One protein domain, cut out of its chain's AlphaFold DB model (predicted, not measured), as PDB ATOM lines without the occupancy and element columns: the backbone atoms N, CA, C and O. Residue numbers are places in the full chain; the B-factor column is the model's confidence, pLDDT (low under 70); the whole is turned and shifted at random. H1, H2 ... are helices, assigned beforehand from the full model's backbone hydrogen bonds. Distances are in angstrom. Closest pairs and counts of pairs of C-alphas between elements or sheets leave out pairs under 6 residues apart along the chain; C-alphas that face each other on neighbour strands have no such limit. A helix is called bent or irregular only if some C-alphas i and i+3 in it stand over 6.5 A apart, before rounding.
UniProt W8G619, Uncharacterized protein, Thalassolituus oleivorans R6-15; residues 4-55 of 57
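AT A GLANCE: This is residues 4 to 55 of the 57 residues of an uncharacterized protein of Thalassolituus oleivorans R6-15 (UniProt W8G619). Three helices make an open C-shaped bracket: the short H2 is the middle piece, and the longer H1 and H3 extend from it as two arms with a gap between them. The free ends of the arms, residues 4 to 9 of H1 and residues 47 to 55, of which 47 to 54 belong to H3, stick out from the body. The printed part has 52 residues with three named helices, in the order H1, H2, H3, and no named strand; the class is all helix. The whole is compact, with a radius of gyration of the C-alphas of 11.3 A and spans of 28 by 28 by 18 A.

IN THESE COORDINATES: H1, residues 4 to 20, begins with C-alpha 4 at (206.719, 128.411, 72.189) and is 24.4 A from first to last C-alpha. H2, residues 25 to 33, is 12.0 A long, with C-alpha 25 at (192.863, 131.359, 90.554). H3, residues 40 to 54, is 20.1 A long and ends with C-alpha 54 at (207.132, 134.737, 95.951). H3 is neither bent nor irregular, but only just: C-alphas 51 and 54 are 6.3 A apart.

HOW THE PARTS SIT: H1 touches H2 with its residues 13 to 20 alone; their closest C-alphas, those of Tyr 17 and Ala 28, are 4.9 A apart. These two helices run opposite ways at a steep tilt of 51 degrees. H3 touches H2 with its residues 41 to 43 alone; their closest C-alphas, those of Ile 26 and Pro 42, are 5.2 A apart. H2 and H3 run opposite ways at a steep tilt of 60 degrees. H1 and H3 are apart. In H1, H2 and H3, every O i to N i+4 pair is within hydrogen-bond range.

THE WHOLE: The two C-alphas farthest apart, those of Arg 4 and Gly 37, are 30.2 A apart. The printed part has no cut. The link from H1 to H2 is tight, with 4 residues, and that from H2 to H3 is short, with 6. The mean pLDDT of the printed part is 94.5; residues 54 to 55 are under 70.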
ATOM      1  N   ARG A   4     207.199 127.034  71.990       94.25
ATOM      2  CA  ARG A   4     206.719 128.411  72.189       94.25
ATOM      3  C   ARG A   4     205.245 128.549  71.842       94.25
ATOM      4  O   ARG A   4     204.508 129.253  72.531       94.25
ATOM      5  N   THR A   5     204.811 127.878  70.779       94.88
ATOM      6  CA  THR A   5     203.411 127.907  70.344       94.88
ATOM      7  C   THR A   5     202.522 127.222  71.377       94.88
ATOM      8  O   THR A   5     201.508 127.791  71.780       94.88
ATOM      9  N   ASN A   6     202.950 126.065  71.891       94.88
ATOM     10  CA  ASN A   6     202.236 125.349  72.951       94.88
ATOM     11  C   ASN A   6     202.157 126.162  74.252       94.88
ATOM     12  O   ASN A   6     201.089 126.237  74.856       94.88
ATOM     13  N   LEU A   7     203.248 126.825  74.652       95.38
ATOM     14  CA  LEU A   7     203.254 127.731  75.807       95.38
ATOM     15  C   LEU A   7     202.261 128.883  75.629       95.38
ATOM     16  O   LEU A   7     201.471 129.159  76.530       95.38
ATOM     17  N   ARG A   8     202.239 129.519  74.451       96.62
ATOM     18  CA  ARG A   8     201.296 130.608  74.163       96.62
ATOM     19  C   ARG A   8     199.847 130.135  74.226       96.62
ATOM     20  O   ARG A   8     199.014 130.839  74.798       96.62
ATOM     21  N   TYR A   9     199.544 128.957  73.682       97.12
ATOM     22  CA  TYR A   9     198.205 128.378  73.793       97.12
ATOM     23  C   TYR A   9     197.834 128.087  75.247       97.12
ATOM     24  O   TYR A   9     196.776 128.533  75.684       97.12
ATOM     25  N   GLY A  10     198.717 127.450  76.020       96.50
ATOM     26  CA  GLY A  10     198.485 127.186  77.444       96.50
ATOM     27  C   GLY A  10     198.188 128.461  78.239       96.50
ATOM     28  O   GLY A  10     197.182 128.530  78.943       96.50
ATOM     29  N   CYS A  11     198.994 129.512  78.061       96.81
ATOM     30  CA  CYS A  11     198.765 130.804  78.711       96.81
ATOM     31  C   CYS A  11     197.449 131.460  78.272       96.81
ATOM     32  O   CYS A  11     196.740 132.020  79.104       96.81
ATOM     33  N   THR A  12     197.104 131.379  76.985       98.06
ATOM     34  CA  THR A  12     195.858 131.958  76.454       98.06
ATOM     35  C   THR A  12     194.632 131.248  77.027       98.06
ATOM     36  O   THR A  12     193.687 131.905  77.459       98.06
ATOM     37  N   ILE A  13     194.660 129.915  77.097       98.12
ATOM     38  CA  ILE A  13     193.575 129.108  77.669       98.12
ATOM     39  C   ILE A  13     193.430 129.391  79.169       98.12
ATOM     40  O   ILE A  13     192.316 129.580  79.657       98.12
ATOM     41  N   LEU A  14     194.541 129.460  79.909       97.94
ATOM     42  CA  LEU A  14     194.504 129.790  81.334       97.94
ATOM     43  C   LEU A  14     193.947 131.199  81.571       97.94
ATOM     44  O   LEU A  14     193.093 131.370  82.439       97.94
ATOM     45  N   LYS A  15     194.369 132.188  80.773       98.12
ATOM     46  CA  LYS A  15     193.838 133.555  80.840       98.12
ATOM     47  C   LYS A  15     192.329 133.584  80.606       98.12
ATOM     48  O   LYS A  15     191.616 134.186  81.397       98.12
ATOM     49  N   HIS A  16     191.839 132.874  79.591       98.38
ATOM     50  CA  HIS A  16     190.403 132.768  79.330       98.38
ATOM     51  C   HIS A  16     189.624 132.258  80.555       98.38
ATOM     52  O   HIS A  16     188.574 132.803  80.897       98.38
ATOM     53  N   TYR A  17     190.136 131.237  81.251       98.25
ATOM     54  CA  TYR A  17     189.493 130.739  82.469       98.25
ATOM     55  C   TYR A  17     189.595 131.701  83.647       98.25
ATOM     56  O   TYR A  17     188.654 131.775  84.434       98.25
ATOM     57  N   LEU A  18     190.696 132.439  83.764       98.12
ATOM     58  CA  LEU A  18     190.851 133.450  84.802       98.12
ATOM     59  C   LEU A  18     189.855 134.597  84.616       98.12
ATOM     60  O   LEU A  18     189.199 134.990  85.579       98.12
ATOM     61  N   ASP A  19     189.678 135.069  83.381       98.31
ATOM     62  CA  ASP A  19     188.688 136.093  83.041       98.31
ATOM     63  C   ASP A  19     187.266 135.589  83.349       98.31
ATOM     64  O   ASP A  19     186.460 136.281  83.974       98.31
ATOM     65  N   ARG A  20     186.971 134.333  82.990       97.75
ATOM     66  CA  ARG A  20     185.668 133.695  83.233       97.75
ATOM     67  C   ARG A  20     185.349 133.504  84.716       97.75
ATOM     68  O   ARG A  20     184.202 133.687  85.118       97.75
ATOM     69  N   GLU A  21     186.341 133.142  85.523       97.69
ATOM     70  CA  GLU A  21     186.200 132.998  86.977       97.69
ATOM     71  C   GLU A  21     186.484 134.306  87.735       97.69
ATOM     72  O   GLU A  21     186.618 134.290  88.956       97.69
ATOM     73  N   LYS A  22     186.538 135.449  87.036       97.62
ATOM     74  CA  LYS A  22     186.677 136.794  87.624       97.62
ATOM     75  C   LYS A  22     187.909 136.945  88.526       97.62
ATOM     76  O   LYS A  22     187.847 137.587  89.571       97.62
ATOM     77  N   GLY A  23     189.026 136.345  88.125       96.75
ATOM     78  CA  GLY A  23     190.283 136.395  88.875       96.75
ATOM     79  C   GLY A  23     190.434 135.327  89.963       96.75
ATOM     80  O   GLY A  23     191.475 135.290  90.616       96.75
ATOM     81  N   ASP A  24     189.457 134.434  90.153       96.94
ATOM     82  CA  ASP A  24     189.598 133.300  91.073       96.94
ATOM     83  C   ASP A  24     190.558 132.248  90.489       96.94
ATOM     84  O   ASP A  24     190.200 131.424  89.641       96.94
ATOM     85  N   TRP A  25     191.802 132.274  90.972       96.31
ATOM     86  CA  TRP A  25     192.863 131.359  90.554       96.31
ATOM     87  C   TRP A  25     192.558 129.894  90.849       96.31
ATOM     88  O   TRP A  25     192.909 129.029  90.045       96.31
ATOM     89  N   ILE A  26     191.892 129.595  91.966       96.62
ATOM     90  CA  ILE A  26     191.585 128.213  92.340       96.62
ATOM     91  C   ILE A  26     190.598 127.626  91.340       96.62
ATOM     92  O   ILE A  26     190.825 126.540  90.795       96.62
ATOM     93  N   ARG A  27     189.533 128.366  91.028       97.12
ATOM     94  CA  ARG A  27     188.531 127.922  90.056       97.12
ATOM     95  C   ARG A  27     189.068 127.925  88.629       97.12
ATOM     96  O   ARG A  27     188.787 126.981  87.887       97.12
ATOM     97  N   ALA A  28     189.878 128.913  88.251       98.00
ATOM     98  CA  ALA A  28     190.490 128.982  86.926       98.00
ATOM     99  C   ALA A  28     191.428 127.794  86.666       98.00
ATOM    100  O   ALA A  28     191.304 127.124  85.639       98.00
ATOM    101  N   LEU A  29     192.309 127.466  87.618       98.00
ATOM    102  CA  LEU A  29     193.210 126.311  87.525       98.00
ATOM    103  C   LEU A  29     192.446 124.984  87.533       98.00
ATOM    104  O   LEU A  29     192.806 124.064  86.796       98.00
ATOM    105  N   ALA A  30     191.369 124.886  88.316       97.69
ATOM    106  CA  ALA A  30     190.522 123.698  88.330       97.69
ATOM    107  C   ALA A  30     189.855 123.485  86.962       97.69
ATOM    108  O   ALA A  30     189.827 122.366  86.456       97.69
ATOM    109  N   ARG A  31     189.377 124.549  86.303       97.31
ATOM    110  CA  ARG A  31     188.845 124.452  84.933       97.31
ATOM    111  C   ARG A  31     189.910 124.135  83.901       97.31
ATOM    112  O   ARG A  31     189.676 123.273  83.063       97.31
ATOM    113  N   TYR A  32     191.063 124.790  83.990       97.50
ATOM    114  CA  TYR A  32     192.192 124.558  83.094       97.50
ATOM    115  C   TYR A  32     192.619 123.084  83.089       97.50
ATOM    116  O   TYR A  32     192.898 122.516  82.039       97.50
ATOM    117  N   ASN A  33     192.617 122.447  84.260       97.06
ATOM    118  CA  ASN A  33     192.957 121.037  84.409       97.06
ATOM    119  C   ASN A  33     191.790 120.066  84.142       97.06
ATOM    120  O   ASN A  33     192.040 118.882  83.934       97.06
ATOM    121  N   GLY A  34     190.538 120.533  84.164       95.56
ATOM    122  CA  GLY A  34     189.344 119.677  84.078       95.56
ATOM    123  C   GLY A  34     188.894 119.083  85.420       95.56
ATOM    124  O   GLY A  34     188.119 118.133  85.456       95.56
ATOM    125  N   SER A  35     189.355 119.641  86.538       94.06
ATOM    126  CA  SER A  35     189.071 119.204  87.906       94.06
ATOM    127  C   SER A  35     188.154 120.170  88.669       94.06
ATOM    128  O   SER A  35     188.287 120.320  89.880       94.06
ATOM    129  N   LEU A  36     187.212 120.833  87.981       91.19
ATOM    130  CA  LEU A  36     186.278 121.792  88.590       91.19
ATOM    131  C   LEU A  36     185.637 121.232  89.874       91.19
ATOM    132  O   LEU A  36     185.081 120.138  89.875       91.19
ATOM    133  N   GLY A  37     185.715 122.005  90.962       90.38
ATOM    134  CA  GLY A  37     185.230 121.598  92.285       90.38
ATOM    135  C   GLY A  37     186.243 120.809  93.125       90.38
ATOM    136  O   GLY A  37     185.978 120.560  94.295       90.38
ATOM    137  N   ARG A  38     187.414 120.452  92.578       94.88
ATOM    138  CA  ARG A  38     188.536 119.857  93.322       94.88
ATOM    139  C   ARG A  38     189.678 120.860  93.452       94.88
ATOM    140  O   ARG A  38     190.082 121.484  92.475       94.88
ATOM    141  N   THR A  39     190.252 120.959  94.648       95.25
ATOM    142  CA  THR A  39     191.308 121.938  94.951       95.25
ATOM    143  C   THR A  39     192.722 121.368  94.861       95.25
ATOM    144  O   THR A  39     193.665 122.132  94.703       95.25
ATOM    145  N   LYS A  40     192.894 120.038  94.837       96.88
ATOM    146  CA  LYS A  40     194.216 119.377  94.835       96.88
ATOM    147  C   LYS A  40     195.169 119.880  93.743       96.88
ATOM    148  O   LYS A  40     196.351 120.090  94.005       96.88
ATOM    149  N   TYR A  41     194.688 120.018  92.504       97.06
ATOM    150  CA  TYR A  41     195.518 120.526  91.405       97.06
ATOM    151  C   TYR A  41     195.814 122.027  91.559       97.06
ATOM    152  O   TYR A  41     196.998 122.376  91.549       97.06
ATOM    153  N   PRO A  42     194.805 122.903  91.759       97.25
ATOM    154  CA  PRO A  42     195.052 124.316  92.034       97.25
ATOM    155  C   PRO A  42     196.012 124.567  93.199       97.25
ATOM    156  O   PRO A  42     196.991 125.284  93.028       97.25
ATOM    157  N   GLU A  43     195.789 123.933  94.349       97.12
ATOM    158  CA  GLU A  43     196.635 124.064  95.540       97.12
ATOM    159  C   GLU A  43     198.075 123.667  95.244       97.12
ATOM    160  O   GLU A  43     198.996 124.395  95.599       97.12
ATOM    161  N   LYS A  44     198.290 122.552  94.534       96.81
ATOM    162  CA  LYS A  44     199.635 122.155  94.112       96.81
ATOM    163  C   LYS A  44     200.295 123.281  93.318       96.81
ATOM    164  O   LYS A  44     201.385 123.704  93.682       96.81
ATOM    165  N   VAL A  45     199.651 123.783  92.267       95.94
ATOM    166  CA  VAL A  45     200.220 124.850  91.424       95.94
ATOM    167  C   VAL A  45     200.513 126.109  92.244       95.94
ATOM    168  O   VAL A  45     201.620 126.637  92.154       95.94
ATOM    169  N   MET A  46     199.571 126.547  93.080       95.19
ATOM    170  CA  MET A  46     199.722 127.742  93.915       95.19
ATOM    171  C   MET A  46     200.845 127.588  94.946       95.19
ATOM    172  O   MET A  46     201.642 128.509  95.111       95.19
ATOM    173  N   ASN A  47     200.983 126.416  95.571       95.12
ATOM    174  CA  ASN A  47     202.061 126.126  96.519       95.12
ATOM    175  C   ASN A  47     203.441 126.188  95.851       95.12
ATOM    176  O   ASN A  47     204.370 126.777  96.400       95.12
ATOM    177  N   TYR A  48     203.589 125.607  94.653       94.62
ATOM    178  CA  TYR A  48     204.831 125.727  93.880       94.62
ATOM    179  C   TYR A  48     205.091 127.180  93.472       94.62
ATOM    180  O   TYR A  48     206.206 127.672  93.629       94.62
ATOM    181  N   TRP A  49     204.071 127.894  92.998       92.06
ATOM    182  CA  TRP A  49     204.226 129.295  92.622       92.06
ATOM    183  C   TRP A  49     204.694 130.145  93.811       92.06
ATOM    184  O   TRP A  49     205.689 130.860  93.707       92.06
ATOM    185  N   GLN A  50     204.068 129.988  94.978       90.69
ATOM    186  CA  GLN A  50     204.459 130.699  96.191       90.69
ATOM    187  C   GLN A  50     205.894 130.362  96.619       90.69
ATOM    188  O   GLN A  50     206.710 131.262  96.819       90.69
ATOM    189  N   LYS A  51     206.229 129.069  96.697       90.94
ATOM    190  CA  LYS A  51     207.530 128.588  97.182       90.94
ATOM    191  C   LYS A  51     208.715 129.119  96.377       90.94
ATOM    192  O   LYS A  51     209.763 129.385  96.949       90.94
ATOM    193  N   TYR A  52     208.562 129.234  95.065       88.50
ATOM    194  CA  TYR A  52     209.692 129.461  94.165       88.50
ATOM    195  C   TYR A  52     209.660 130.826  93.459       88.50
ATOM    196  O   TYR A  52     210.671 131.213  92.889       88.50
ATOM    197  N   TRP A  53     208.540 131.558  93.476       81.81
ATOM    198  CA  TRP A  53     208.440 132.882  92.836       81.81
ATOM    199  C   TRP A  53     208.087 134.006  93.811       81.81
ATOM    200  O   TRP A  53     208.446 135.148  93.541       81.81
ATOM    201  N   PHE A  54     207.421 133.716  94.934       67.69
ATOM    202  CA  PHE A  54     207.132 134.737  95.951       67.69
ATOM    203  C   PHE A  54     208.206 134.820  97.040       67.69
ATOM    204  O   PHE A  54     208.504 135.920  97.485       67.69
ATOM    205  N   PHE A  55     208.812 133.694  97.432       60.78
ATOM    206  CA  PHE A  55     209.906 133.669  98.420       60.78
ATOM    207  C   PHE A  55     211.315 133.672  97.808       60.78
ATOM    208  O   PHE A  55     212.292 133.765  98.538       60.78
TER     209      PHE A  55